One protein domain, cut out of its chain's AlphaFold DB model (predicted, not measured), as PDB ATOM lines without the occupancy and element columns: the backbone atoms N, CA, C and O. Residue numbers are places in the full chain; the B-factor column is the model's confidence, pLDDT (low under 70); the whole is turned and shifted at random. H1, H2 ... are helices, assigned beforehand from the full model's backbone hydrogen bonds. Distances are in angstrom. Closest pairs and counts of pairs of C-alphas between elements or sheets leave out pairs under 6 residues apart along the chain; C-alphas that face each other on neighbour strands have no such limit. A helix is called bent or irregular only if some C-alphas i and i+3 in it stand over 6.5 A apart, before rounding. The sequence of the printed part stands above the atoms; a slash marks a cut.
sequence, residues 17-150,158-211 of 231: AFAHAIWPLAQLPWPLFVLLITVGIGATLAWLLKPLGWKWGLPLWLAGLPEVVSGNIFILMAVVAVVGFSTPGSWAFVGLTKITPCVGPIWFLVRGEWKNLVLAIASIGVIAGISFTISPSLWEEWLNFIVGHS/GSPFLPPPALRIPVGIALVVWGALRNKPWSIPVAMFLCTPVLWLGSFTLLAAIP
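This is residues 17 to 150 and 158 to 211 of the 231 residues of an uncharacterized protein of Arthrobacter sp. P2b (UniProt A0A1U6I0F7). Five helices, H5, H4, H11, H10 and H9, lie side by side at shallow tilts in a band, with H4 at the core. The long helix H7 crosses H5 on one side of this band; elsewhere the arm H2a of the bent helix H2 packs on H4 and H11, and H2 folds back on itself there. H1 joins H7 to the far end of H2a, H6 sits between H7 and H9, and residues 141 to 150, of which 141 to 149 belong to H8, stick out. The printed part has 188 residues with eleven named helices, H1 to H11 in order along the chain, and no named strand; its class is all helix, with part aligned and part crossed packing. The whole is compact, with a radius of gyration of the C-alphas of 17.0 A and a rounded outline of 49 by 45 by 37 A.

H1, residues 17 to 26, begins with C-alpha 17 at (-10.387, 14.831, 9.057); it is irregular, with C-alphas 21 and 24 at 7.2 A. H2, residues 30 to 63, was assigned as one helix by its hydrogen bonds but is bent, with C-alphas 51 and 54 at 9.0 A. Its arms are H2a, residues 30 to 51, 33.4 A long, and H2b, residues 54 to 63; H2a is itself irregular, with C-alphas 48 and 51 at 7.5 A. H3 is residues 65 to 70, H4 is 74 to 83, H5 is 88 to 97 and H6 is 104 to 110. H7, residues 114 to 134, spans 29.9 A from C-alpha 114 at (4.317, 31.923, 19.885). H8, residues 136 to 149, spans 20.3 A, and H9, residues 165 to 181, spans 23.9 A. H10 is residues 187 to 195. H11, residues 201 to 211, spans 19.1 A and ends with C-alpha 211 at (7.279, 8.538, 33.164); it is only just irregular, with C-alphas 208 and 211 at 6.6 A.

H4 and H11 are the hubs, touching four helices each. They touch each other, Ala 78 and Leu 206 being closest with C-alphas 4.6 A apart, at a shallow tilt of 21 degrees, the same way. H10 and H11 form a hairpin at 11 degrees, closest at C-alphas 189 and 207, 5.5 A. H9 and H10 form another at 12 degrees, closest at C-alphas 172 and 191, 4.1 A. H4 and H5 are a hairpin too, at 17 degrees, closest at C-alphas 77 and 94, 6.1 A. H5 touches H7 at a steep tilt of 43 degrees, with C-alphas 89 and 120 closest at 4.3 A. H6 touches H9 at C-alphas 107 and 180, 5.4 A, and forms a hairpin with H7, whose residues 114 to 121 alone touch it, closest at C-alphas 108 and 117, 5.3 A. H1 touches residues 127 to 132 of H7 alone, closest at C-alphas 17 and 131, 5.1 A. Residues 45 to 51 of H2a alone touch H11, closest at C-alphas 48 and 209, 5.7 A. H2a touches H2b with residues 42 to 51 alone, closest at C-alphas 49 and 57, 5.1 A, opposite ways at a steep tilt of 38 degrees. H3 touches H11 at C-alphas 67 and 202, 5.0 A. H8 touches no helix; H8 and H9 are apart. Every O i to N i+4 pair is within hydrogen-bond range in H3, H4, H6, H7, H8 and H10; the counts are 4 of 6 in H1, 17 of 18 in H2a, 5 of 6 in H2b, 3 of 6 in H5, 12 of 13 in H9 and 0 of 7 in H11, where 7 of 8 O i to N i+3 pairs are within range.

The two C-alphas farthest apart, those of Lys 55 and Ser 137, are 50.4 A apart. Residues 151 to 157 are not printed, and C-alphas 150 and 158 are 18.5 A apart across this cut, in the link from H8 to H9. Of the links that are printed whole, H5 to H6 is short and the others are tight. The mean pLDDT of the printed part is 95.0, with residues 158 to 161 under 70.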
ATOM      1  N   ALA A  17     -11.831  14.904   9.278       98.19
ATOM      2  CA  ALA A  17     -10.387  14.831   9.057       98.19
ATOM      3  C   ALA A  17      -9.787  13.505   9.541       98.19
ATOM      4  O   ALA A  17      -8.952  12.915   8.855       98.19
ATOM      5  N   PHE A  18     -10.235  13.001  10.694       97.06
ATOM      6  CA  PHE A  18      -9.795  11.689  11.165       97.06
ATOM      7  C   PHE A  18     -10.351  10.553  10.299       97.06
ATOM      8  O   PHE A  18      -9.640   9.577  10.068       97.06
ATOM      9  N   ALA A  19     -11.568  10.703   9.760       96.62
ATOM     10  CA  ALA A  19     -12.162   9.715   8.860       96.62
ATOM     11  C   ALA A  19     -11.304   9.561   7.599       96.62
ATOM     12  O   ALA A  19     -10.945   8.448   7.229       96.62
ATOM     13  N   HIS A  20     -10.887  10.678   6.996       97.31
ATOM     14  CA  HIS A  20      -9.976  10.674   5.853       97.31
ATOM     15  C   HIS A  20      -8.613  10.061   6.185       97.31
ATOM     16  O   HIS A  20      -8.074   9.299   5.386       97.31
ATOM     17  N   ALA A  21      -8.062  10.361   7.366       96.50
ATOM     18  CA  ALA A  21      -6.763   9.837   7.782       96.50
ATOM     19  C   ALA A  21      -6.787   8.317   8.014       96.50
ATOM     20  O   ALA A  21      -5.833   7.628   7.655       96.50
ATOM     21  N   ILE A  22      -7.865   7.789   8.604       95.50
ATOM     22  CA  ILE A  22      -7.997   6.356   8.891       95.50
ATOM     23  C   ILE A  22      -8.524   5.558   7.691       95.50
ATOM     24  O   ILE A  22      -8.321   4.345   7.640       95.50
ATOM     25  N   TRP A  23      -9.155   6.214   6.709       96.12
ATOM     26  CA  TRP A  23      -9.807   5.566   5.567       96.12
ATOM     27  C   TRP A  23      -8.937   4.527   4.844       96.12
ATOM     28  O   TRP A  23      -9.437   3.420   4.635       96.12
ATOM     29  N   PRO A  24      -7.651   4.789   4.515       96.25
ATOM     30  CA  PRO A  24      -6.812   3.791   3.852       96.25
ATOM     31  C   PRO A  24      -6.602   2.532   4.700       96.25
ATOM     32  O   PRO A  24      -6.609   1.425   4.169       96.25
ATOM     33  N   LEU A  25      -6.456   2.686   6.021       95.31
ATOM     34  CA  LEU A  25      -6.334   1.552   6.938       95.31
ATOM     35  C   LEU A  25      -7.663   0.802   7.066       95.31
ATOM     36  O   LEU A  25      -7.664  -0.422   7.132       95.31
ATOM     37  N   ALA A  26      -8.790   1.516   7.039       94.00
ATOM     38  CA  ALA A  26     -10.122   0.922   7.097       94.00
ATOM     39  C   ALA A  26     -10.474   0.062   5.863       94.00
ATOM     40  O   ALA A  26     -11.427  -0.708   5.928       94.00
ATOM     41  N   GLN A  27      -9.710   0.152   4.763       97.25
ATOM     42  CA  GLN A  27      -9.874  -0.729   3.594       97.25
ATOM     43  C   GLN A  27      -9.212  -2.104   3.764       97.25
ATOM     44  O   GLN A  27      -9.397  -2.989   2.929       97.25
ATOM     45  N   LEU A  28      -8.397  -2.293   4.805       97.75
ATOM     46  CA  LEU A  28      -7.727  -3.566   5.048       97.75
ATOM     47  C   LEU A  28      -8.735  -4.640   5.489       97.75
ATOM     48  O   LEU A  28      -9.734  -4.320   6.137       97.75
ATOM     49  N   PRO A  29      -8.454  -5.933   5.231       98.06
ATOM     50  CA  PRO A  29      -9.216  -7.016   5.836       98.06
ATOM     51  C   PRO A  29      -9.275  -6.841   7.353       98.06
ATOM     52  O   PRO A  29      -8.251  -6.569   7.986       98.06
ATOM     53  N   TRP A  30     -10.457  -7.035   7.936       95.50
ATOM     54  CA  TRP A  30     -10.700  -6.760   9.354       95.50
ATOM     55  C   TRP A  30      -9.631  -7.332  10.310       95.50
ATOM     56  O   TRP A  30      -9.130  -6.573  11.142       95.50
ATOM     57  N   PRO A  31      -9.175  -8.598  10.175       97.56
ATOM     58  CA  PRO A  31      -8.134  -9.133  11.053       97.56
ATOM     59  C   PRO A  31      -6.806  -8.372  10.964       97.56
ATOM     60  O   PRO A  31      -6.121  -8.207  11.970       97.56
ATOM     61  N   LEU A  32      -6.444  -7.891   9.771       97.69
ATOM     62  CA  LEU A  32      -5.214  -7.134   9.561       97.69
ATOM     63  C   LEU A  32      -5.329  -5.723  10.140       97.69
ATOM     64  O   LEU A  32      -4.396  -5.264  10.793       97.69
ATOM     65  N   PHE A  33      -6.473  -5.063   9.949       96.38
ATOM     66  CA  PHE A  33      -6.745  -3.773  10.579       96.38
ATOM     67  C   PHE A  33      -6.612  -3.872  12.104       96.38
ATOM     68  O   PHE A  33      -5.829  -3.135  12.702       96.38
ATOM     69  N   VAL A  34      -7.298  -4.840  12.723       96.19
ATOM     70  CA  VAL A  34      -7.237  -5.066  14.174       96.19
ATOM     71  C   VAL A  34      -5.808  -5.355  14.624       96.19
ATOM     72  O   VAL A  34      -5.325  -4.706  15.546       96.19
ATOM     73  N   LEU A  35      -5.098  -6.265  13.947       96.56
ATOM     74  CA  LEU A  35      -3.717  -6.602  14.289       96.56
ATOM     75  C   LEU A  35      -2.812  -5.364  14.291       96.56
ATOM     76  O   LEU A  35      -2.077  -5.144  15.252       96.56
ATOM     77  N   LEU A  36      -2.873  -4.544  13.238       96.50
ATOM     78  CA  LEU A  36      -2.041  -3.347  13.113       96.50
ATOM     79  C   LEU A  36      -2.350  -2.321  14.206       96.50
ATOM     80  O   LEU A  36      -1.425  -1.787  14.820       96.50
ATOM     81  N   ILE A  37      -3.633  -2.070  14.473       96.19
ATOM     82  CA  ILE A  37      -4.059  -1.117  15.501       96.19
ATOM     83  C   ILE A  37      -3.655  -1.611  16.894       96.19
ATOM     84  O   ILE A  37      -3.007  -0.876  17.638       96.19
ATOM     85  N   THR A  38      -3.949  -2.865  17.235       96.81
ATOM     86  CA  THR A  38      -3.612  -3.455  18.539       96.81
ATOM     87  C   THR A  38      -2.100  -3.491  18.769       96.81
ATOM     88  O   THR A  38      -1.633  -3.069  19.828       96.81
ATOM     89  N   VAL A  39      -1.309  -3.934  17.785       97.44
ATOM     90  CA  VAL A  39       0.160  -3.964  17.904       97.44
ATOM     91  C   VAL A  39       0.728  -2.549  17.998       97.44
ATOM     92  O   VAL A  39       1.578  -2.297  18.850       97.44
ATOM     93  N   GLY A  40       0.242  -1.608  17.184       97.62
ATOM     94  CA  GLY A  40       0.692  -0.215  17.216       97.62
ATOM     95  C   GLY A  40       0.407   0.467  18.558       97.62
ATOM     96  O   GLY A  40       1.293   1.087  19.154       97.62
ATOM     97  N   ILE A  41      -0.807   0.307  19.089       97.62
ATOM     98  CA  ILE A  41      -1.189   0.857  20.395       97.62
ATOM     99  C   ILE A  41      -0.408   0.164  21.525       97.62
ATOM    100  O   ILE A  41       0.144   0.829  22.402       97.62
ATOM    101  N   GLY A  42      -0.268  -1.163  21.482       98.12
ATOM    102  CA  GLY A  42       0.523  -1.913  22.459       98.12
ATOM    103  C   GLY A  42       1.998  -1.493  22.475       98.12
ATOM    104  O   GLY A  42       2.576  -1.281  23.546       98.12
ATOM    105  N   ALA A  43       2.603  -1.305  21.301       98.38
ATOM    106  CA  ALA A  43       3.987  -0.863  21.163       98.38
ATOM    107  C   ALA A  43       4.191   0.576  21.662       98.38
ATOM    108  O   ALA A  43       5.175   0.865  22.347       98.38
ATOM    109  N   THR A  44       3.252   1.480  21.375       98.19
ATOM    110  CA  THR A  44       3.319   2.867  21.864       98.19
ATOM    111  C   THR A  44       3.141   2.954  23.379       98.19
ATOM    112  O   THR A  44       3.882   3.694  24.030       98.19
ATOM    113  N   LEU A  45       2.268   2.138  23.980       98.44
ATOM    114  CA  LEU A  45       2.171   2.027  25.438       98.44
ATOM    115  C   LEU A  45       3.478   1.519  26.060       98.44
ATOM    116  O   LEU A  45       3.966   2.087  27.038       98.44
ATOM    117  N   ALA A  46       4.094   0.491  25.470       98.31
ATOM    118  CA  ALA A  46       5.394  -0.002  25.921       98.31
ATOM    119  C   ALA A  46       6.480   1.086  25.814       98.31
ATOM    120  O   ALA A  46       7.294   1.256  26.724       98.31
ATOM    121  N   TRP A  47       6.463   1.881  24.738       98.38
ATOM    122  CA  TRP A  47       7.359   3.026  24.563       98.38
ATOM    123  C   TRP A  47       7.160   4.083  25.660       98.38
ATOM    124  O   TRP A  47       8.151   4.536  26.238       98.38
ATOM    125  N   LEU A  48       5.917   4.439  25.991       98.50
ATOM    126  CA  LEU A  48       5.579   5.395  27.054       98.50
ATOM    127  C   LEU A  48       6.085   4.936  28.432       98.50
ATOM    128  O   LEU A  48       6.666   5.725  29.182       98.50
ATOM    129  N   LEU A  49       5.921   3.647  28.737       98.31
ATOM    130  CA  LEU A  49       6.254   3.054  30.034       98.31
ATOM    131  C   LEU A  49       7.715   2.599  30.164       98.31
ATOM    132  O   LEU A  49       8.170   2.362  31.284       98.31
ATOM    133  N   LYS A  50       8.481   2.539  29.063       97.50
ATOM    134  CA  LYS A  50       9.904   2.135  29.043       97.50
ATOM    135  C   LYS A  50      10.754   2.743  30.177       97.50
ATOM    136  O   LYS A  50      11.538   1.996  30.762       97.50
ATOM    137  N   PRO A  51      10.631   4.039  30.543       97.19
ATOM    138  CA  PRO A  51      11.442   4.628  31.615       97.19
ATOM    139  C   PRO A  51      11.216   4.044  33.014       97.19
ATOM    140  O   PRO A  51      12.032   4.274  33.899       97.19
ATOM    141  N   LEU A  52      10.115   3.323  33.236       96.19
ATOM    142  CA  LEU A  52       9.824   2.678  34.517       96.19
ATOM    143  C   LEU A  52      10.553   1.333  34.693       96.19
ATOM    144  O   LEU A  52      10.548   0.774  35.791       96.19
ATOM    145  N   GLY A  53      11.169   0.809  33.627       95.81
ATOM    146  CA  GLY A  53      11.750  -0.532  33.602       95.81
ATOM    147  C   GLY A  53      10.692  -1.639  33.685       95.81
ATOM    148  O   GLY A  53       9.501  -1.381  33.841       95.81
ATOM    149  N   TRP A  54      11.117  -2.901  33.593       95.31
ATOM    150  CA  TRP A  54      10.188  -4.039  33.503       95.31
ATOM    151  C   TRP A  54       9.311  -4.221  34.751       95.31
ATOM    152  O   TRP A  54       8.131  -4.539  34.630       95.31
ATOM    153  N   LYS A  55       9.865  -3.950  35.945       95.56
ATOM    154  CA  LYS A  55       9.187  -4.142  37.243       95.56
ATOM    155  C   LYS A  55       7.866  -3.374  37.353       95.56
ATOM    156  O   LYS A  55       6.915  -3.892  37.921       95.56
ATOM    157  N   TRP A  56       7.815  -2.160  36.808       96.38
ATOM    158  CA  TRP A  56       6.634  -1.291  36.855       96.38
ATOM    159  C   TRP A  56       5.990  -1.102  35.481       96.38
ATOM    160  O   TRP A  56       4.778  -0.933  35.388       96.38
ATOM    161  N   GLY A  57       6.781  -1.172  34.410       96.94
ATOM    162  CA  GLY A  57       6.303  -1.050  33.040       96.94
ATOM    163  C   GLY A  57       5.413  -2.214  32.616       96.94
ATOM    164  O   GLY A  57       4.358  -1.957  32.050       96.94
ATOM    165  N   LEU A  58       5.775  -3.470  32.923       97.25
ATOM    166  CA  LEU A  58       4.964  -4.627  32.523       97.25
ATOM    167  C   LEU A  58       3.586  -4.644  33.216       97.25
ATOM    168  O   LEU A  58       2.595  -4.753  32.498       97.25
ATOM    169  N   PRO A  59       3.464  -4.484  34.552       97.69
ATOM    170  CA  PRO A  59       2.149  -4.441  35.195       97.69
ATOM    171  C   PRO A  59       1.252  -3.320  34.660       97.69
ATOM    172  O   PRO A  59       0.068  -3.541  34.426       97.69
ATOM    173  N   LEU A  60       1.810  -2.130  34.417       97.12
ATOM    174  CA  LEU A  60       1.051  -1.005  33.863       97.12
ATOM    175  C   LEU A  60       0.688  -1.209  32.388       97.12
ATOM    176  O   LEU A  60      -0.379  -0.777  31.960       97.12
ATOM    177  N   TRP A  61       1.541  -1.887  31.620       97.81
ATOM    178  CA  TRP A  61       1.228  -2.279  30.251       97.81
ATOM    179  C   TRP A  61       0.063  -3.273  30.221       97.81
ATOM    180  O   TRP A  61      -0.894  -3.069  29.478       97.81
ATOM    181  N   LEU A  62       0.090  -4.282  31.100       97.00
ATOM    182  CA  LEU A  62      -1.004  -5.243  31.272       97.00
ATOM    183  C   LEU A  62      -2.299  -4.555  31.729       97.00
ATOM    184  O   LEU A  62      -3.369  -4.854  31.208       97.00
ATOM    185  N   ALA A  63      -2.209  -3.586  32.643       95.69
ATOM    186  CA  ALA A  63      -3.359  -2.789  33.072       95.69
ATOM    187  C   ALA A  63      -3.965  -1.944  31.933       95.69
ATOM    188  O   ALA A  63      -5.156  -1.641  31.961       95.69
ATOM    189  N   GLY A  64      -3.169  -1.582  30.922       96.00
ATOM    190  CA  GLY A  64      -3.621  -0.866  29.727       96.00
ATOM    191  C   GLY A  64      -4.233  -1.751  28.636       96.00
ATOM    192  O   GLY A  64      -4.731  -1.212  27.651       96.00
ATOM    193  N   LEU A  65      -4.239  -3.083  28.790       94.94
ATOM    194  CA  LEU A  65      -4.769  -4.007  27.778       94.94
ATOM    195  C   LEU A  65      -6.205  -3.704  27.320       94.94
ATOM    196  O   LEU A  65      -6.439  -3.791  26.116       94.94
ATOM    197  N   PRO A  66      -7.162  -3.307  28.184       93.25
ATOM    198  CA  PRO A  66      -8.506  -2.954  27.722       93.25
ATOM    199  C   PRO A  66      -8.513  -1.807  26.699       93.25
ATOM    200  O   PRO A  66      -9.254  -1.853  25.720       93.25
ATOM    201  N   GLU A  67      -7.649  -0.803  26.874       93.75
ATOM    202  CA  GLU A  67      -7.484   0.289  25.904       93.75
ATOM    203  C   GLU A  67      -6.861  -0.231  24.601       93.75
ATOM    204  O   GLU A  67      -7.365   0.056  23.519       93.75
ATOM    205  N   VAL A  68      -5.814  -1.061  24.707       95.88
ATOM    206  CA  VAL A  68      -5.106  -1.655  23.556       95.88
ATOM    207  C   VAL A  68      -6.043  -2.515  22.699       95.88
ATOM    208  O   VAL A  68      -6.022  -2.423  21.473       95.88
ATOM    209  N   VAL A  69      -6.875  -3.341  23.337       93.38
ATOM    210  CA  VAL A  69      -7.810  -4.254  22.663       93.38
ATOM    211  C   VAL A  69      -9.034  -3.514  22.122       93.38
ATOM    212  O   VAL A  69      -9.519  -3.866  21.052       93.38
ATOM    213  N   SER A  70      -9.514  -2.471  22.807       90.69
ATOM    214  CA  SER A  70     -10.629  -1.653  22.297       90.69
ATOM    215  C   SER A  70     -10.249  -0.784  21.094       90.69
ATOM    216  O   SER A  70     -11.134  -0.244  20.434       90.69
ATOM    217  N   GLY A  71      -8.951  -0.623  20.808       91.25
ATOM    218  CA  GLY A  71      -8.468   0.221  19.715       91.25
ATOM    219  C   GLY A  71      -8.691   1.717  19.958       91.25
ATOM    220  O   GLY A  71      -8.671   2.509  19.016       91.25
ATOM    221  N   ASN A  72      -8.937   2.114  21.209       91.94
ATOM    222  CA  ASN A  72      -9.163   3.506  21.561       91.94
ATOM    223  C   ASN A  72      -7.837   4.294  21.547       91.94
ATOM    224  O   ASN A  72      -6.731   3.755  21.610       91.94
ATOM    225  N   ILE A  73      -7.950   5.602  21.339       94.88
ATOM    226  CA  ILE A  73      -6.845   6.474  20.955       94.88
ATOM    227  C   ILE A  73      -6.185   7.175  22.149       94.88
ATOM    228  O   ILE A  73      -5.276   7.978  21.924       94.88
ATOM    229  N   PHE A  74      -6.581   6.916  23.405       96.75
ATOM    230  CA  PHE A  74      -6.017   7.642  24.554       96.75
ATOM    231  C   PHE A  74      -4.512   7.410  24.701       96.75
ATOM    232  O   PHE A  74      -3.781   8.346  25.027       96.75
ATOM    233  N   ILE A  75      -4.017   6.213  24.380       98.00
ATOM    234  CA  ILE A  75      -2.574   5.926  24.360       98.00
ATOM    235  C   ILE A  75      -1.858   6.766  23.293       98.00
ATOM    236  O   ILE A  75      -0.803   7.336  23.565       98.00
ATOM    237  N   LEU A  76      -2.439   6.916  22.099       97.94
ATOM    238  CA  LEU A  76      -1.869   7.766  21.045       97.94
ATOM    239  C   LEU A  76      -1.891   9.248  21.451       97.94
ATOM    240  O   LEU A  76      -0.924   9.975  21.230       97.94
ATOM    241  N   MET A  77      -2.946   9.692  22.134       98.38
ATOM    242  CA  MET A  77      -3.006  11.029  22.729       98.38
ATOM    243  C   MET A  77      -1.935  11.218  23.817       98.38
ATOM    244  O   MET A  77      -1.343  12.292  23.914       98.38
ATOM    245  N   ALA A  78      -1.633  10.181  24.603       98.50
ATOM    246  CA  ALA A  78      -0.546  10.199  25.579       98.50
ATOM    247  C   ALA A  78       0.829  10.330  24.900       98.50
ATOM    248  O   ALA A  78       1.704  11.026  25.412       98.50
ATOM    249  N   VAL A  79       1.018   9.728  23.719       98.62
ATOM    250  CA  VAL A  79       2.214   9.973  22.895       98.62
ATOM    251  C   VAL A  79       2.301  11.449  22.511       98.62
ATOM    252  O   VAL A  79       3.356  12.051  22.714       98.62
ATOM    253  N   VAL A  80       1.202  12.059  22.048       98.69
ATOM    254  CA  VAL A  80       1.154  13.499  21.722       98.69
ATOM    255  C   VAL A  80       1.472  14.373  22.936       98.69
ATOM    256  O   VAL A  80       2.194  15.353  22.793       98.69
ATOM    257  N   ALA A  81       1.053  13.998  24.147       98.56
ATOM    258  CA  ALA A  81       1.438  14.715  25.367       98.56
ATOM    259  C   ALA A  81       2.962  14.774  25.590       98.56
ATOM    260  O   ALA A  81       3.448  15.680  26.264       98.56
ATOM    261  N   VAL A  82       3.716  13.812  25.047       98.44
ATOM    262  CA  VAL A  82       5.183  13.782  25.101       98.44
ATOM    263  C   VAL A  82       5.790  14.502  23.900       98.44
ATOM    264  O   VAL A  82       6.557  15.448  24.071       98.44
ATOM    265  N   VAL A  83       5.467  14.058  22.683       98.25
ATOM    266  CA  VAL A  83       6.111  14.558  21.456       98.25
ATOM    267  C   VAL A  83       5.606  15.940  21.050       98.25
ATOM    268  O   VAL A  83       6.283  16.652  20.318       98.25
ATOM    269  N   GLY A  84       4.452  16.363  21.563       97.38
ATOM    270  CA  GLY A  84       3.852  17.663  21.288       97.38
ATOM    271  C   GLY A  84       4.725  18.837  21.704       97.38
ATOM    272  O   GLY A  84       4.617  19.892  21.092       97.38
ATOM    273  N   PHE A  85       5.626  18.663  22.675       96.12
ATOM    274  CA  PHE A  85       6.587  19.699  23.062       96.12
ATOM    275  C   PHE A  85       7.673  19.941  22.004       96.12
ATOM    276  O   PHE A  85       8.087  21.080  21.813       96.12
ATOM    277  N   SER A  86       8.136  18.894  21.314       95.88
ATOM    278  CA  SER A  86       9.161  18.995  20.262       95.88
ATOM    279  C   SER A  86       8.565  19.099  18.858       95.88
ATOM    280  O   SER A  86       9.213  19.589  17.937       95.88
ATOM    281  N   THR A  87       7.326  18.651  18.673       97.56
ATOM    282  CA  THR A  87       6.594  18.685  17.406       97.56
ATOM    283  C   THR A  87       5.192  19.252  17.648       97.56
ATOM    284  O   THR A  87       4.220  18.492  17.711       97.56
ATOM    285  N   PRO A  88       5.047  20.587  17.774       98.12
ATOM    286  CA  PRO A  88       3.779  21.225  18.146       98.12
ATOM    287  C   PRO A  88       2.613  20.905  17.204       98.12
ATOM    288  O   PRO A  88       1.474  20.813  17.648       98.12
ATOM    289  N   GLY A  89       2.881  20.659  15.918       98.25
ATOM    290  CA  GLY A  89       1.848  20.257  14.958       98.25
ATOM    291  C   GLY A  89       1.148  18.934  15.299       98.25
ATOM    292  O   GLY A  89       0.002  18.734  14.908       98.25
ATOM    293  N   SER A  90       1.775  18.056  16.094       98.31
ATOM    294  CA  SER A  90       1.160  16.788  16.526       98.31
ATOM    295  C   SER A  90      -0.091  16.979  17.394       98.31
ATOM    296  O   SER A  90      -0.941  16.092  17.432       98.31
ATOM    297  N   TRP A  91      -0.274  18.156  18.008       98.56
ATOM    298  CA  TRP A  91      -1.515  18.513  18.703       98.56
ATOM    299  C   TRP A  91      -2.744  18.502  17.788       98.56
ATOM    300  O   TRP A  91      -3.858  18.349  18.289       98.56
ATOM    301  N   ALA A  92      -2.564  18.556  16.462       98.44
ATOM    302  CA  ALA A  92      -3.649  18.359  15.508       98.44
ATOM    303  C   ALA A  92      -4.333  16.997  15.644       98.44
ATOM    304  O   ALA A  92      -5.554  16.927  15.523       98.44
ATOM    305  N   PHE A  93      -3.586  15.942  15.986       98.31
ATOM    306  CA  PHE A  93      -4.171  14.631  16.250       98.31
ATOM    307  C   PHE A  93      -5.205  14.712  17.378       98.31
ATOM    308  O   PHE A  93      -6.332  14.255  17.213       98.31
ATOM    309  N   VAL A  94      -4.859  15.350  18.501       98.00
ATOM    310  CA  VAL A  94      -5.781  15.490  19.637       98.00
ATOM    311  C   VAL A  94      -6.913  16.451  19.284       98.00
ATOM    312  O   VAL A  94      -8.070  16.100  19.464       98.00
ATOM    313  N   GLY A  95      -6.613  17.620  18.714       97.44
ATOM    314  CA  GLY A  95      -7.622  18.629  18.373       97.44
ATOM    315  C   GLY A  95      -8.702  18.134  17.406       97.44
ATOM    316  O   GLY A  95      -9.859  18.516  17.547       97.44
ATOM    317  N   LEU A  96      -8.345  17.251  16.468       97.56
ATOM    318  CA  LEU A  96      -9.257  16.727  15.444       97.56
ATOM    319  C   LEU A  96      -9.923  15.395  15.823       97.56
ATOM    320  O   LEU A  96     -10.826  14.933  15.125       97.56
ATOM    321  N   THR A  97      -9.525  14.780  16.935       95.62
ATOM    322  CA  THR A  97     -10.161  13.557  17.453       95.62
ATOM    323  C   THR A  97     -10.902  13.805  18.767       95.62
ATOM    324  O   THR A  97     -12.040  13.383  18.947       95.62
ATOM    325  N   LYS A  98     -10.305  14.524  19.712       92.94
ATOM    326  CA  LYS A  98     -10.879  14.836  21.023       92.94
ATOM    327  C   LYS A  98     -10.574  16.292  21.380       92.94
ATOM    328  O   LYS A  98      -9.540  16.600  21.967       92.94
ATOM    329  N   ILE A  99     -11.521  17.178  21.073       93.12
ATOM    330  CA  ILE A  99     -11.358  18.635  21.212       93.12
ATOM    331  C   ILE A  99     -10.985  19.037  22.647       93.12
ATOM    332  O   ILE A  99      -9.984  19.715  22.857       93.12
ATOM    333  N   THR A 100     -11.760  18.613  23.650       92.81
ATOM    334  CA  THR A 100     -11.594  19.101  25.030       92.81
ATOM    335  C   THR A 100     -10.257  18.725  25.686       92.81
ATOM    336  O   THR A 100      -9.682  19.589  26.346       92.81
ATOM    337  N   PRO A 101      -9.680  17.516  25.512       95.81
ATOM    338  CA  PRO A 101      -8.334  17.226  26.004       95.81
ATOM    339  C   PRO A 101      -7.202  17.832  25.153       95.81
ATOM    340  O   PRO A 101      -6.039  17.612  25.482       95.81
ATOM    341  N   CYS A 102      -7.469  18.611  24.096       97.88
ATOM    342  CA  CYS A 102      -6.428  19.302  23.327       97.88
ATOM    343  C   CYS A 102      -5.893  20.544  24.068       97.88
ATOM    344  O   CYS A 102      -6.116  21.687  23.679       97.88
ATOM    345  N   VAL A 103      -5.187  20.320  25.178       98.25
ATOM    346  CA  VAL A 103      -4.759  21.387  26.101       98.25
ATOM    347  C   VAL A 103      -3.323  21.876  25.878       98.25
ATOM    348  O   VAL A 103      -2.906  22.862  26.480       98.25
ATOM    349  N   GLY A 104      -2.552  21.227  25.003       97.62
ATOM    350  CA  GLY A 104      -1.174  21.614  24.684       97.62
ATOM    351  C   GLY A 104      -0.988  23.051  24.183       97.62
ATOM    352  O   GLY A 104      -0.098  23.737  24.679       97.62
ATOM    353  N   PRO A 105      -1.833  23.569  23.271       98.56
ATOM    354  CA  PRO A 105      -1.756  24.967  22.844       98.56
ATOM    355  C   PRO A 105      -1.849  25.975  24.002       98.56
ATOM    356  O   PRO A 105      -1.173  27.000  23.975       98.56
ATOM    357  N   ILE A 106      -2.608  25.665  25.062       98.62
ATOM    358  CA  ILE A 106      -2.716  26.520  26.257       98.62
ATOM    359  C   ILE A 106      -1.353  26.652  26.946       98.62
ATOM    360  O   ILE A 106      -0.982  27.741  27.378       98.62
ATOM    361  N   TRP A 107      -0.571  25.571  27.007       98.69
ATOM    362  CA  TRP A 107       0.787  25.614  27.552       98.69
ATOM    363  C   TRP A 107       1.679  26.580  26.774       98.69
ATOM    364  O   TRP A 107       2.348  27.418  27.379       98.69
ATOM    365  N   PHE A 108       1.671  26.488  25.440       98.56
ATOM    366  CA  PHE A 108       2.469  27.372  24.587       98.56
ATOM    367  C   PHE A 108       2.054  28.832  24.735       98.56
ATOM    368  O   PHE A 108       2.920  29.698  24.841       98.56
ATOM    369  N   LEU A 109       0.749  29.095  24.813       98.62
ATOM    370  CA  LEU A 109       0.211  30.429  25.048       98.62
ATOM    371  C   LEU A 109       0.715  31.015  26.375       98.62
ATOM    372  O   LEU A 109       1.272  32.109  26.387       98.62
ATOM    373  N   VAL A 110       0.582  30.276  27.481       98.56
ATOM    374  CA  VAL A 110       0.993  30.740  28.822       98.56
ATOM    375  C   VAL A 110       2.500  30.984  28.906       98.56
ATOM    376  O   VAL A 110       2.940  31.899  29.597       98.56
ATOM    377  N   ARG A 111       3.305  30.184  28.199       97.88
ATOM    378  CA  ARG A 111       4.766  30.340  28.161       97.88
ATOM    379  C   ARG A 111       5.258  31.388  27.155       97.88
ATOM    380  O   ARG A 111       6.463  31.612  27.086       97.88
ATOM    381  N   GLY A 112       4.372  31.998  26.366       97.81
ATOM    382  CA  GLY A 112       4.764  32.916  25.291       97.81
ATOM    383  C   GLY A 112       5.524  32.230  24.147       97.81
ATOM    384  O   GLY A 112       6.297  32.869  23.436       97.81
ATOM    385  N   GLU A 113       5.332  30.924  23.951       98.06
ATOM    386  CA  GLU A 113       5.955  30.149  22.873       98.06
ATOM    387  C   GLU A 113       5.182  30.317  21.556       98.06
ATOM    388  O   GLU A 113       4.613  29.368  21.011       98.06
ATOM    389  N   TRP A 114       5.157  31.542  21.027       98.25
ATOM    390  CA  TRP A 114       4.317  31.923  19.885       98.25
ATOM    391  C   TRP A 114       4.525  31.050  18.649       98.25
ATOM    392  O   TRP A 114       3.555  30.651  18.011       98.25
ATOM    393  N   LYS A 115       5.774  30.683  18.335       98.12
ATOM    394  CA  LYS A 115       6.074  29.780  17.214       98.12
ATOM    395  C   LYS A 115       5.393  28.419  17.389       98.12
ATOM    396  O   LYS A 115       4.777  27.924  16.452       98.12
ATOM    397  N   ASN A 116       5.480  27.827  18.579       98.44
ATOM    398  CA  ASN A 116       4.892  26.517  18.860       98.44
ATOM    399  C   ASN A 116       3.364  26.590  18.880       98.44
ATOM    400  O   ASN A 116       2.702  25.711  18.331       98.44
ATOM    401  N   LEU A 117       2.810  27.672  19.435       98.62
ATOM    402  CA  LEU A 117       1.378  27.951  19.400       98.62
ATOM    403  C   LEU A 117       0.860  28.045  17.959       98.62
ATOM    404  O   LEU A 117      -0.095  27.355  17.609       98.62
ATOM    405  N   VAL A 118       1.518  28.848  17.115       98.62
ATOM    406  CA  VAL A 118       1.159  29.004  15.699       98.62
ATOM    407  C   VAL A 118       1.274  27.674  14.968       98.62
ATOM    408  O   VAL A 118       0.342  27.309  14.265       98.62
ATOM    409  N   LEU A 119       2.354  26.911  15.158       98.62
ATOM    410  CA  LEU A 119       2.508  25.600  14.521       98.62
ATOM    411  C   LEU A 119       1.394  24.623  14.921       98.62
ATOM    412  O   LEU A 119       0.873  23.915  14.060       98.62
ATOM    413  N   ALA A 120       1.006  24.593  16.198       98.50
ATOM    414  CA  ALA A 120      -0.076  23.736  16.672       98.50
ATOM    415  C   ALA A 120      -1.432  24.140  16.065       98.50
ATOM    416  O   ALA A 120      -2.120  23.303  15.481       98.50
ATOM    417  N   ILE A 121      -1.793  25.426  16.148       98.50
ATOM    418  CA  ILE A 121      -3.068  25.950  15.630       98.50
ATOM    419  C   ILE A 121      -3.130  25.841  14.103       98.50
ATOM    420  O   ILE A 121      -4.130  25.374  13.563       98.50
ATOM    421  N   ALA A 122      -2.061  26.225  13.400       98.50
ATOM    422  CA  ALA A 122      -1.997  26.152  11.946       98.50
ATOM    423  C   ALA A 122      -2.110  24.707  11.454       98.50
ATOM    424  O   ALA A 122      -2.828  24.461  10.494       98.50
ATOM    425  N   SER A 123      -1.481  23.738  12.129       98.62
ATOM    426  CA  SER A 123      -1.615  22.322  11.752       98.62
ATOM    427  C   SER A 123      -3.058  21.830  11.893       98.62
ATOM    428  O   SER A 123      -3.561  21.166  10.990       98.62
ATOM    429  N   ILE A 124      -3.752  22.200  12.981       98.50
ATOM    430  CA  ILE A 124      -5.185  21.908  13.154       98.50
ATOM    431  C   ILE A 124      -5.991  22.531  12.007       98.50
ATOM    432  O   ILE A 124      -6.756  21.832  11.347       98.50
ATOM    433  N   GLY A 125      -5.797  23.830  11.761       98.50
ATOM    434  CA  GLY A 125      -6.552  24.591  10.767       98.50
ATOM    435  C   GLY A 125      -6.322  24.115   9.334       98.50
ATOM    436  O   GLY A 125      -7.283  23.960   8.589       98.50
ATOM    437  N   VAL A 126      -5.076  23.823   8.951       98.69
ATOM    438  CA  VAL A 126      -4.726  23.326   7.611       98.69
ATOM    439  C   VAL A 126      -5.324  21.943   7.373       98.69
ATOM    440  O   VAL A 126      -5.954  21.729   6.342       98.69
ATOM    441  N   ILE A 127      -5.183  21.011   8.322       98.69
ATOM    442  CA  ILE A 127      -5.735  19.657   8.165       98.69
ATOM    443  C   ILE A 127      -7.268  19.703   8.128       98.69
ATOM    444  O   ILE A 127      -7.878  19.059   7.273       98.69
ATOM    445  N   ALA A 128      -7.897  20.488   9.009       98.50
ATOM    446  CA  ALA A 128      -9.342  20.696   8.981       98.50
ATOM    447  C   ALA A 128      -9.798  21.325   7.658       98.50
ATOM    448  O   ALA A 128     -10.744  20.837   7.052       98.50
ATOM    449  N   GLY A 129      -9.091  22.352   7.177       98.50
ATOM    450  CA  GLY A 129      -9.391  23.051   5.929       98.50
ATOM    451  C   GLY A 129      -9.292  22.145   4.704       98.50
ATOM    452  O   GLY A 129     -10.228  22.096   3.915       98.50
ATOM    453  N   ILE A 130      -8.219  21.357   4.582       98.56
ATOM    454  CA  ILE A 130      -8.079  20.352   3.511       98.56
ATOM    455  C   ILE A 130      -9.198  19.311   3.610       98.56
ATOM    456  O   ILE A 130      -9.815  18.947   2.616       98.56
ATOM    457  N   SER A 131      -9.504  18.829   4.815       98.44
ATOM    458  CA  SER A 131     -10.609  17.890   4.987       98.44
ATOM    459  C   SER A 131     -11.964  18.512   4.643       98.44
ATOM    460  O   SER A 131     -12.860  17.787   4.221       98.44
ATOM    461  N   PHE A 132     -12.144  19.811   4.869       98.31
ATOM    462  CA  PHE A 132     -13.371  20.534   4.559       98.31
ATOM    463  C   PHE A 132     -13.561  20.701   3.054       98.31
ATOM    464  O   PHE A 132     -14.668  20.495   2.571       98.31
ATOM    465  N   THR A 133     -12.496  20.984   2.299       98.38
ATOM    466  CA  THR A 133     -12.589  21.074   0.832       98.38
ATOM    467  C   THR A 133     -12.914  19.733   0.171       98.38
ATOM    468  O   THR A 133     -13.516  19.723  -0.897       98.38
ATOM    469  N   ILE A 134     -12.553  18.610   0.802       97.94
ATOM    470  CA  ILE A 134     -12.877  17.259   0.318       97.94
ATOM    471  C   ILE A 134     -14.345  16.899   0.591       97.94
ATOM    472  O   ILE A 134     -15.010  16.333  -0.273       97.94
ATOM    473  N   SER A 135     -14.856  17.200   1.788       97.38
ATOM    474  CA  SER A 135     -16.187  16.751   2.221       97.38
ATOM    475  C   SER A 135     -16.894  17.796   3.105       97.38
ATOM    476  O   SER A 135     -17.021  17.589   4.318       97.38
ATOM    477  N   PRO A 136     -17.356  18.924   2.536       97.62
ATOM    478  CA  PRO A 136     -17.912  20.035   3.313       97.62
ATOM    479  C   PRO A 136     -19.202  19.657   4.058       97.62
ATOM    480  O   PRO A 136     -19.359  20.001   5.227       97.62
ATOM    481  N   SER A 137     -20.078  18.856   3.441       97.50
ATOM    482  CA  SER A 137     -21.330  18.397   4.064       97.50
ATOM    483  C   SER A 137     -21.105  17.570   5.336       97.50
ATOM    484  O   SER A 137     -21.847  17.710   6.303       97.50
ATOM    485  N   LEU A 138     -20.042  16.758   5.388       97.25
ATOM    486  CA  LEU A 138     -19.707  15.980   6.587       97.25
ATOM    487  C   LEU A 138     -19.275  16.870   7.757       97.25
ATOM    488  O   LEU A 138     -19.482  16.501   8.912       97.25
ATOM    489  N   TRP A 139     -18.680  18.033   7.484       97.94
ATOM    490  CA  TRP A 139     -18.356  18.999   8.532       97.94
ATOM    491  C   TRP A 139     -19.603  19.678   9.081       97.94
ATOM    492  O   TRP A 139     -19.706  19.828  10.295       97.94
ATOM    493  N   GLU A 140     -20.558  20.033   8.221       97.00
ATOM    494  CA  GLU A 140     -21.857  20.555   8.657       97.00
ATOM    495  C   GLU A 140     -22.601  19.528   9.523       97.00
ATOM    496  O   GLU A 140     -23.042  19.858  10.626       97.00
ATOM    497  N   GLU A 141     -22.665  18.264   9.087       96.69
ATOM    498  CA  GLU A 141     -23.236  17.164   9.878       96.69
ATOM    499  C   GLU A 141     -22.547  17.024  11.242       96.69
ATOM    500  O   GLU A 141     -23.219  16.936  12.270       96.69
ATOM    501  N   TRP A 142     -21.211  17.015  11.272       96.38
ATOM    502  CA  TRP A 142     -20.441  16.851  12.504       96.38
ATOM    503  C   TRP A 142     -20.621  18.021  13.479       96.38
ATOM    504  O   TRP A 142     -20.770  17.807  14.685       96.38
ATOM    505  N   LEU A 143     -20.639  19.258  12.975       95.38
ATOM    506  CA  LEU A 143     -20.878  20.448  13.790       95.38
ATOM    507  C   LEU A 143     -22.283  20.418  14.398       95.38
ATOM    508  O   LEU A 143     -22.425  20.591  15.610       95.38
ATOM    509  N   ASN A 144     -23.302  20.117  13.587       95.06
ATOM    510  CA  ASN A 144     -24.676  19.950  14.061       95.06
ATOM    511  C   ASN A 144     -24.776  18.829  15.103       95.06
ATOM    512  O   ASN A 144     -25.441  18.992  16.128       95.06
ATOM    513  N   PHE A 145     -24.065  17.720  14.890       92.38
ATOM    514  CA  PHE A 145     -24.003  16.604  15.827       92.38
ATOM    515  C   PHE A 145     -23.413  17.011  17.184       92.38
ATOM    516  O   PHE A 145     -24.026  16.732  18.214       92.38
ATOM    517  N   ILE A 146     -22.263  17.692  17.222       89.62
ATOM    518  CA  ILE A 146     -21.650  18.105  18.494       89.62
ATOM    519  C   ILE A 146     -22.505  19.144  19.215       89.62
ATOM    520  O   ILE A 146     -22.698  19.028  20.426       89.62
ATOM    521  N   VAL A 147     -23.037  20.138  18.498       90.00
ATOM    522  CA  VAL A 147     -23.901  21.166  19.097       90.00
ATOM    523  C   VAL A 147     -25.167  20.525  19.667       90.00
ATOM    524  O   VAL A 147     -25.487  20.754  20.835       90.00
ATOM    525  N   GLY A 148     -25.821  19.652  18.897       87.44
ATOM    526  CA  GLY A 148     -27.031  18.935  19.306       87.44
ATOM    527  C   GLY A 148     -26.839  17.999  20.505       87.44
ATOM    528  O   GLY A 148     -27.792  17.752  21.238       87.44
ATOM    529  N   HIS A 149     -25.613  17.526  20.760       83.50
ATOM    530  CA  HIS A 149     -25.297  16.620  21.874       83.50
ATOM    531  C   HIS A 149     -24.439  17.257  22.982       83.50
ATOM    532  O   HIS A 149     -24.031  16.567  23.918       83.50
ATOM    533  N   SER A 150     -24.193  18.570  22.926       73.62
ATOM    534  CA  SER A 150     -23.304  19.306  23.845       73.62
ATOM    535  C   SER A 150     -23.719  19.255  25.327       73.62
ATOM    536  O   SER A 150     -22.886  19.472  26.206       73.62
ATOM    537  N   GLY A 158     -20.234   5.729  33.698       48.25
ATOM    538  CA  GLY A 158     -19.686   4.714  34.602       48.25
ATOM    539  C   GLY A 158     -19.138   5.187  35.955       48.25
ATOM    540  O   GLY A 158     -18.519   4.372  36.634       48.25
ATOM    541  N   SER A 159     -19.352   6.433  36.406       54.31
ATOM    542  CA  SER A 159     -19.082   6.770  37.820       54.31
ATOM    543  C   SER A 159     -19.890   7.968  38.338       54.31
ATOM    544  O   SER A 159     -19.605   9.096  37.935       54.31
ATOM    545  N   PRO A 160     -20.818   7.770  39.297       60.66
ATOM    546  CA  PRO A 160     -21.524   8.870  39.963       60.66
ATOM    547  C   PRO A 160     -20.615   9.691  40.899       60.66
ATOM    548  O   PRO A 160     -21.047  10.697  41.453       60.66
ATOM    549  N   PHE A 161     -19.363   9.266  41.099       67.06
ATOM    550  CA  PHE A 161     -18.430   9.875  42.051       67.06
ATOM    551  C   PHE A 161     -17.467  10.877  41.410       67.06
ATOM    552  O   PHE A 161     -16.762  11.595  42.119       67.06
ATOM    553  N   LEU A 162     -17.386  10.914  40.078       73.25
ATOM    554  CA  LEU A 162     -16.493  11.832  39.381       73.25
ATOM    555  C   LEU A 162     -17.212  13.156  39.098       73.25
ATOM    556  O   LEU A 162     -18.320  13.134  38.563       73.25
ATOM    557  N   PRO A 163     -16.593  14.316  39.397       82.31
ATOM    558  CA  PRO A 163     -17.231  15.597  39.143       82.31
ATOM    559  C   PRO A 163     -17.598  15.786  37.661       82.31
ATOM    560  O   PRO A 163     -16.922  15.238  36.778       82.31
ATOM    561  N   PRO A 164     -18.629  16.591  37.356       84.00
ATOM    562  CA  PRO A 164     -19.071  16.801  35.984       84.00
ATOM    563  C   PRO A 164     -17.973  17.459  35.126       84.00
ATOM    564  O   PRO A 164     -17.109  18.170  35.659       84.00
ATOM    565  N   PRO A 165     -18.004  17.283  33.787       85.25
ATOM    566  CA  PRO A 165     -17.046  17.915  32.874       85.25
ATOM    567  C   PRO A 165     -16.930  19.431  33.074       85.25
ATOM    568  O   PRO A 165     -15.825  19.967  33.028       85.25
ATOM    569  N   ALA A 166     -18.046  20.100  33.386       86.56
ATOM    570  CA  ALA A 166     -18.106  21.536  33.658       86.56
ATOM    571  C   ALA A 166     -17.203  21.989  34.820       86.56
ATOM    572  O   ALA A 166     -16.737  23.121  34.810       86.56
ATOM    573  N   LEU A 167     -16.922  21.115  35.794       90.00
ATOM    574  CA  LEU A 167     -15.963  21.400  36.866       90.00
ATOM    575  C   LEU A 167     -14.550  20.934  36.494       90.00
ATOM    576  O   LEU A 167     -13.576  21.653  36.707       90.00
ATOM    577  N   ARG A 168     -14.423  19.729  35.925       91.62
ATOM    578  CA  ARG A 168     -13.110  19.129  35.637       91.62
ATOM    579  C   ARG A 168     -12.337  19.865  34.548       91.62
ATOM    580  O   ARG A 168     -11.126  19.990  34.679       91.62
ATOM    581  N   ILE A 169     -13.008  20.357  33.503       92.88
ATOM    582  CA  ILE A 169     -12.356  21.062  32.391       92.88
ATOM    583  C   ILE A 169     -11.677  22.355  32.885       92.88
ATOM    584  O   ILE A 169     -10.473  22.486  32.664       92.88
ATOM    585  N   PRO A 170     -12.352  23.269  33.617       96.00
ATOM    586  CA  PRO A 170     -11.686  24.426  34.217       96.00
ATOM    587  C   PRO A 170     -10.510  24.054  35.124       96.00
ATOM    588  O   PRO A 170      -9.457  24.684  35.046       96.00
ATOM    589  N   VAL A 171     -10.650  23.003  35.940       97.25
ATOM    590  CA  VAL A 171      -9.561  22.518  36.805       97.25
ATOM    591  C   VAL A 171      -8.381  22.002  35.974       97.25
ATOM    592  O   VAL A 171      -7.232  22.310  36.283       97.25
ATOM    593  N   GLY A 172      -8.642  21.262  34.894       97.81
ATOM    594  CA  GLY A 172      -7.623  20.798  33.957       97.81
ATOM    595  C   GLY A 172      -6.895  21.958  33.276       97.81
ATOM    596  O   GLY A 172      -5.667  21.972  33.238       97.81
ATOM    597  N   ILE A 173      -7.625  22.978  32.818       98.31
ATOM    598  CA  ILE A 173      -7.040  24.199  32.244       98.31
ATOM    599  C   ILE A 173      -6.172  24.918  33.282       98.31
ATOM    600  O   ILE A 173      -5.017  25.232  32.997       98.31
ATOM    601  N   ALA A 174      -6.680  25.122  34.501       98.56
ATOM    602  CA  ALA A 174      -5.925  25.738  35.591       98.56
ATOM    603  C   ALA A 174      -4.643  24.950  35.917       98.56
ATOM    604  O   ALA A 174      -3.593  25.545  36.158       98.56
ATOM    605  N   LEU A 175      -4.698  23.616  35.854       98.62
ATOM    606  CA  LEU A 175      -3.544  22.741  36.037       98.62
ATOM    607  C   LEU A 175      -2.506  22.890  34.909       98.62
ATOM    608  O   LEU A 175      -1.303  22.876  35.190       98.62
ATOM    609  N   VAL A 176      -2.929  23.071  33.650       98.62
ATOM    610  CA  VAL A 176      -2.008  23.398  32.544       98.62
ATOM    611  C   VAL A 176      -1.362  24.754  32.762       98.62
ATOM    612  O   VAL A 176      -0.141  24.842  32.673       98.62
ATOM    613  N   VAL A 177      -2.146  25.781  33.098       98.75
ATOM    614  CA  VAL A 177      -1.634  27.134  33.366       98.75
ATOM    615  C   VAL A 177      -0.599  27.090  34.488       98.75
ATOM    616  O   VAL A 177       0.540  27.514  34.301       98.75
ATOM    617  N   TRP A 178      -0.945  26.496  35.631       98.75
ATOM    618  CA  TRP A 178      -0.021  26.318  36.750       98.75
ATOM    619  C   TRP A 178       1.236  25.540  36.346       98.75
ATOM    620  O   TRP A 178       2.354  25.930  36.691       98.75
ATOM    621  N   GLY A 179       1.071  24.447  35.599       98.31
ATOM    622  CA  GLY A 179       2.187  23.618  35.169       98.31
ATOM    623  C   GLY A 179       3.120  24.340  34.202       98.31
ATOM    624  O   GLY A 179       4.335  24.223  34.347       98.31
ATOM    625  N   ALA A 180       2.574  25.134  33.283       98.12
ATOM    626  CA  ALA A 180       3.332  25.953  32.345       98.12
ATOM    627  C   ALA A 180       4.146  27.022  33.088       98.12
ATOM    628  O   ALA A 180       5.355  27.131  32.876       98.12
ATOM    629  N   LEU A 181       3.520  27.722  34.043       98.19
ATOM    630  CA  LEU A 181       4.176  28.721  34.894       98.19
ATOM    631  C   LEU A 181       5.284  28.123  35.779       98.19
ATOM    632  O   LEU A 181       6.252  28.803  36.108       98.19
ATOM    633  N   ARG A 182       5.161  26.853  36.185       97.38
ATOM    634  CA  ARG A 182       6.112  26.168  37.085       97.38
ATOM    635  C   ARG A 182       7.036  25.173  36.381       97.38
ATOM    636  O   ARG A 182       7.754  24.428  37.056       97.38
ATOM    637  N   ASN A 183       7.007  25.130  35.051       96.06
ATOM    638  CA  ASN A 183       7.739  24.165  34.232       96.06
ATOM    639  C   ASN A 183       7.562  22.705  34.719       96.06
ATOM    640  O   ASN A 183       8.515  21.981  35.051       96.06
ATOM    641  N   LYS A 184       6.298  22.290  34.840       97.19
ATOM    642  CA  LYS A 184       5.848  20.958  35.262       97.19
ATOM    643  C   LYS A 184       5.088  20.258  34.122       97.19
ATOM    644  O   LYS A 184       3.873  20.137  34.204       97.19
ATOM    645  N   PRO A 185       5.777  19.742  33.084       96.75
ATOM    646  CA  PRO A 185       5.125  19.182  31.891       96.75
ATOM    647  C   PRO A 185       4.243  17.960  32.175       96.75
ATOM    648  O   PRO A 185       3.332  17.670  31.407       96.75
ATOM    649  N   TRP A 186       4.445  17.268  33.304       97.38
ATOM    650  CA  TRP A 186       3.547  16.194  33.746       97.38
ATOM    651  C   TRP A 186       2.101  16.668  33.960       97.38
ATOM    652  O   TRP A 186       1.199  15.835  33.961       97.38
ATOM    653  N   SER A 187       1.867  17.976  34.127       98.44
ATOM    654  CA  SER A 187       0.525  18.538  34.258       98.44
ATOM    655  C   SER A 187      -0.312  18.340  32.992       98.44
ATOM    656  O   SER A 187      -1.525  18.215  33.104       98.44
ATOM    657  N   ILE A 188       0.318  18.249  31.813       98.50
ATOM    658  CA  ILE A 188      -0.361  18.054  30.527       98.50
ATOM    659  C   ILE A 188      -1.178  16.762  30.501       98.50
ATOM    660  O   ILE A 188      -2.395  16.867  30.380       98.50
ATOM    661  N   PRO A 189      -0.604  15.554  30.657       98.44
ATOM    662  CA  PRO A 189      -1.401  14.328  30.603       98.44
ATOM    663  C   PRO A 189      -2.469  14.244  31.702       98.44
ATOM    664  O   PRO A 189      -3.533  13.673  31.475       98.44
ATOM    665  N   VAL A 190      -2.232  14.854  32.870       98.25
ATOM    666  CA  VAL A 190      -3.244  14.935  33.938       98.25
ATOM    667  C   VAL A 190      -4.387  15.867  33.538       98.25
ATOM    668  O   VAL A 190      -5.553  15.526  33.714       98.25
ATOM    669  N   ALA A 191      -4.083  17.021  32.949       98.12
ATOM    670  CA  ALA A 191      -5.095  17.931  32.437       98.12
ATOM    671  C   ALA A 191      -5.863  17.337  31.251       98.12
ATOM    672  O   ALA A 191      -7.077  17.480  31.196       98.12
ATOM    673  N   MET A 192      -5.199  16.612  30.345       98.06
ATOM    674  CA  MET A 192      -5.863  15.867  29.269       98.06
ATOM    675  C   MET A 192      -6.869  14.863  29.839       98.06
ATOM    676  O   MET A 192      -8.004  14.789  29.368       98.06
ATOM    677  N   PHE A 193      -6.489  14.129  30.890       96.06
ATOM    678  CA  PHE A 193      -7.402  13.235  31.599       96.06
ATOM    679  C   PHE A 193      -8.597  14.010  32.171       96.06
ATOM    680  O   PHE A 193      -9.741  13.689  31.862       96.06
ATOM    681  N   LEU A 194      -8.357  15.094  32.915       94.62
ATOM    682  CA  LEU A 194      -9.425  15.910  33.505       94.62
ATOM    683  C   LEU A 194     -10.357  16.537  32.461       94.62
ATOM    684  O   LEU A 194     -11.565  16.588  32.683       94.62
ATOM    685  N   CYS A 195      -9.820  16.968  31.322       94.25
ATOM    686  CA  CYS A 195     -10.580  17.587  30.243       94.25
ATOM    687  C   CYS A 195     -11.255  16.573  29.311       94.25
ATOM    688  O   CYS A 195     -11.994  16.965  28.409       94.25
ATOM    689  N   THR A 196     -11.036  15.271  29.499       90.44
ATOM    690  CA  THR A 196     -11.756  14.246  28.740       90.44
ATOM    691  C   THR A 196     -13.243  14.284  29.130       90.44
ATOM    692  O   THR A 196     -13.560  14.217  30.323       90.44
ATOM    693  N   PRO A 197     -14.179  14.398  28.167       80.50
ATOM    694  CA  PRO A 197     -15.583  14.647  28.488       80.50
ATOM    695  C   PRO A 197     -16.216  13.412  29.136       80.50
ATOM    696  O   PRO A 197     -16.857  13.518  30.180       80.50
ATOM    697  N   VAL A 198     -15.920  12.227  28.596       79.31
ATOM    698  CA  VAL A 198     -16.345  10.932  29.132       79.31
ATOM    699  C   VAL A 198     -15.136  10.202  29.708       79.31
ATOM    700  O   VAL A 198     -14.271   9.747  28.961       79.31
ATOM    701  N   LEU A 199     -15.081  10.102  31.035       81.56
ATOM    702  CA  LEU A 199     -14.057   9.334  31.735       81.56
ATOM    703  C   LEU A 199     -14.469   7.872  31.835       81.56
ATOM    704  O   LEU A 199     -15.542   7.571  32.345       81.56
ATOM    705  N   TRP A 200     -13.583   6.981  31.411       79.75
ATOM    706  CA  TRP A 200     -13.695   5.542  31.640       79.75
ATOM    707  C   TRP A 200     -12.296   4.954  31.887       79.75
ATOM    708  O   TRP A 200     -11.306   5.689  31.886       79.75
ATOM    709  N   LEU A 201     -12.194   3.641  32.120       83.12
ATOM    710  CA  LEU A 201     -10.928   2.959  32.445       83.12
ATOM    711  C   LEU A 201      -9.781   3.308  31.478       83.12
ATOM    712  O   LEU A 201      -8.671   3.597  31.919       83.12
ATOM    713  N   GLY A 202     -10.054   3.365  30.177       86.81
ATOM    714  CA  GLY A 202      -9.068   3.706  29.157       86.81
ATOM    715  C   GLY A 202      -8.514   5.122  29.248       86.81
ATOM    716  O   GLY A 202      -7.340   5.342  28.955       86.81
ATOM    717  N   SER A 203      -9.286   6.087  29.762       90.50
ATOM    718  CA  SER A 203      -8.820   7.471  29.926       90.50
ATOM    719  C   SER A 203      -7.594   7.575  30.839       90.50
ATOM    720  O   SER A 203      -6.761   8.459  30.644       90.50
ATOM    721  N   PHE A 204      -7.428   6.658  31.801       93.88
ATOM    722  CA  PHE A 204      -6.257   6.626  32.686       93.88
ATOM    723  C   PHE A 204      -4.946   6.358  31.936       93.88
ATOM    724  O   PHE A 204      -3.881   6.751  32.415       93.88
ATOM    725  N   THR A 205      -4.999   5.757  30.744       96.75
ATOM    726  CA  THR A 205      -3.799   5.515  29.928       96.75
ATOM    727  C   THR A 205      -3.127   6.806  29.453       96.75
ATOM    728  O   THR A 205      -1.924   6.794  29.198       96.75
ATOM    729  N   LEU A 206      -3.827   7.952  29.463       97.69
ATOM    730  CA  LEU A 206      -3.217   9.274  29.257       97.69
ATOM    731  C   LEU A 206      -2.054   9.543  30.220       97.69
ATOM    732  O   LEU A 206      -1.050  10.157  29.852       97.69
ATOM    733  N   LEU A 207      -2.156   9.040  31.453       98.12
ATOM    734  CA  LEU A 207      -1.142   9.221  32.491       98.12
ATOM    735  C   LEU A 207       0.159   8.460  32.188       98.12
ATOM    736  O   LEU A 207       1.197   8.774  32.776       98.12
ATOM    737  N   ALA A 208       0.152   7.526  31.227       98.12
ATOM    738  CA  ALA A 208       1.349   6.813  30.777       98.12
ATOM    739  C   ALA A 208       2.399   7.740  30.137       98.12
ATOM    740  O   ALA A 208       3.559   7.357  30.021       98.12
ATOM    741  N   ALA A 209       2.052   8.984  29.789       98.38
ATOM    742  CA  ALA A 209       3.025   9.993  29.361       98.38
ATOM    743  C   ALA A 209       3.967  10.467  30.485       98.38
ATOM    744  O   ALA A 209       5.095  10.891  30.218       98.38
ATOM    745  N   ILE A 210       3.540  10.394  31.754       98.31
ATOM    746  CA  ILE A 210       4.265  10.976  32.896       98.31
ATOM    747  C   ILE A 210       5.690  10.416  33.058       98.31
ATOM    748  O   ILE A 210       6.613  11.225  33.217       98.31
ATOM    749  N   PRO A 211       5.932   9.089  33.028       97.62
ATOM    750  CA  PRO A 211       7.279   8.538  33.164       97.62
ATOM    751  C   PRO A 211       8.252   9.074  32.116       97.62
ATOM    752  O   PRO A 211       9.381   9.433  32.446       97.62
TER     753      PRO A 211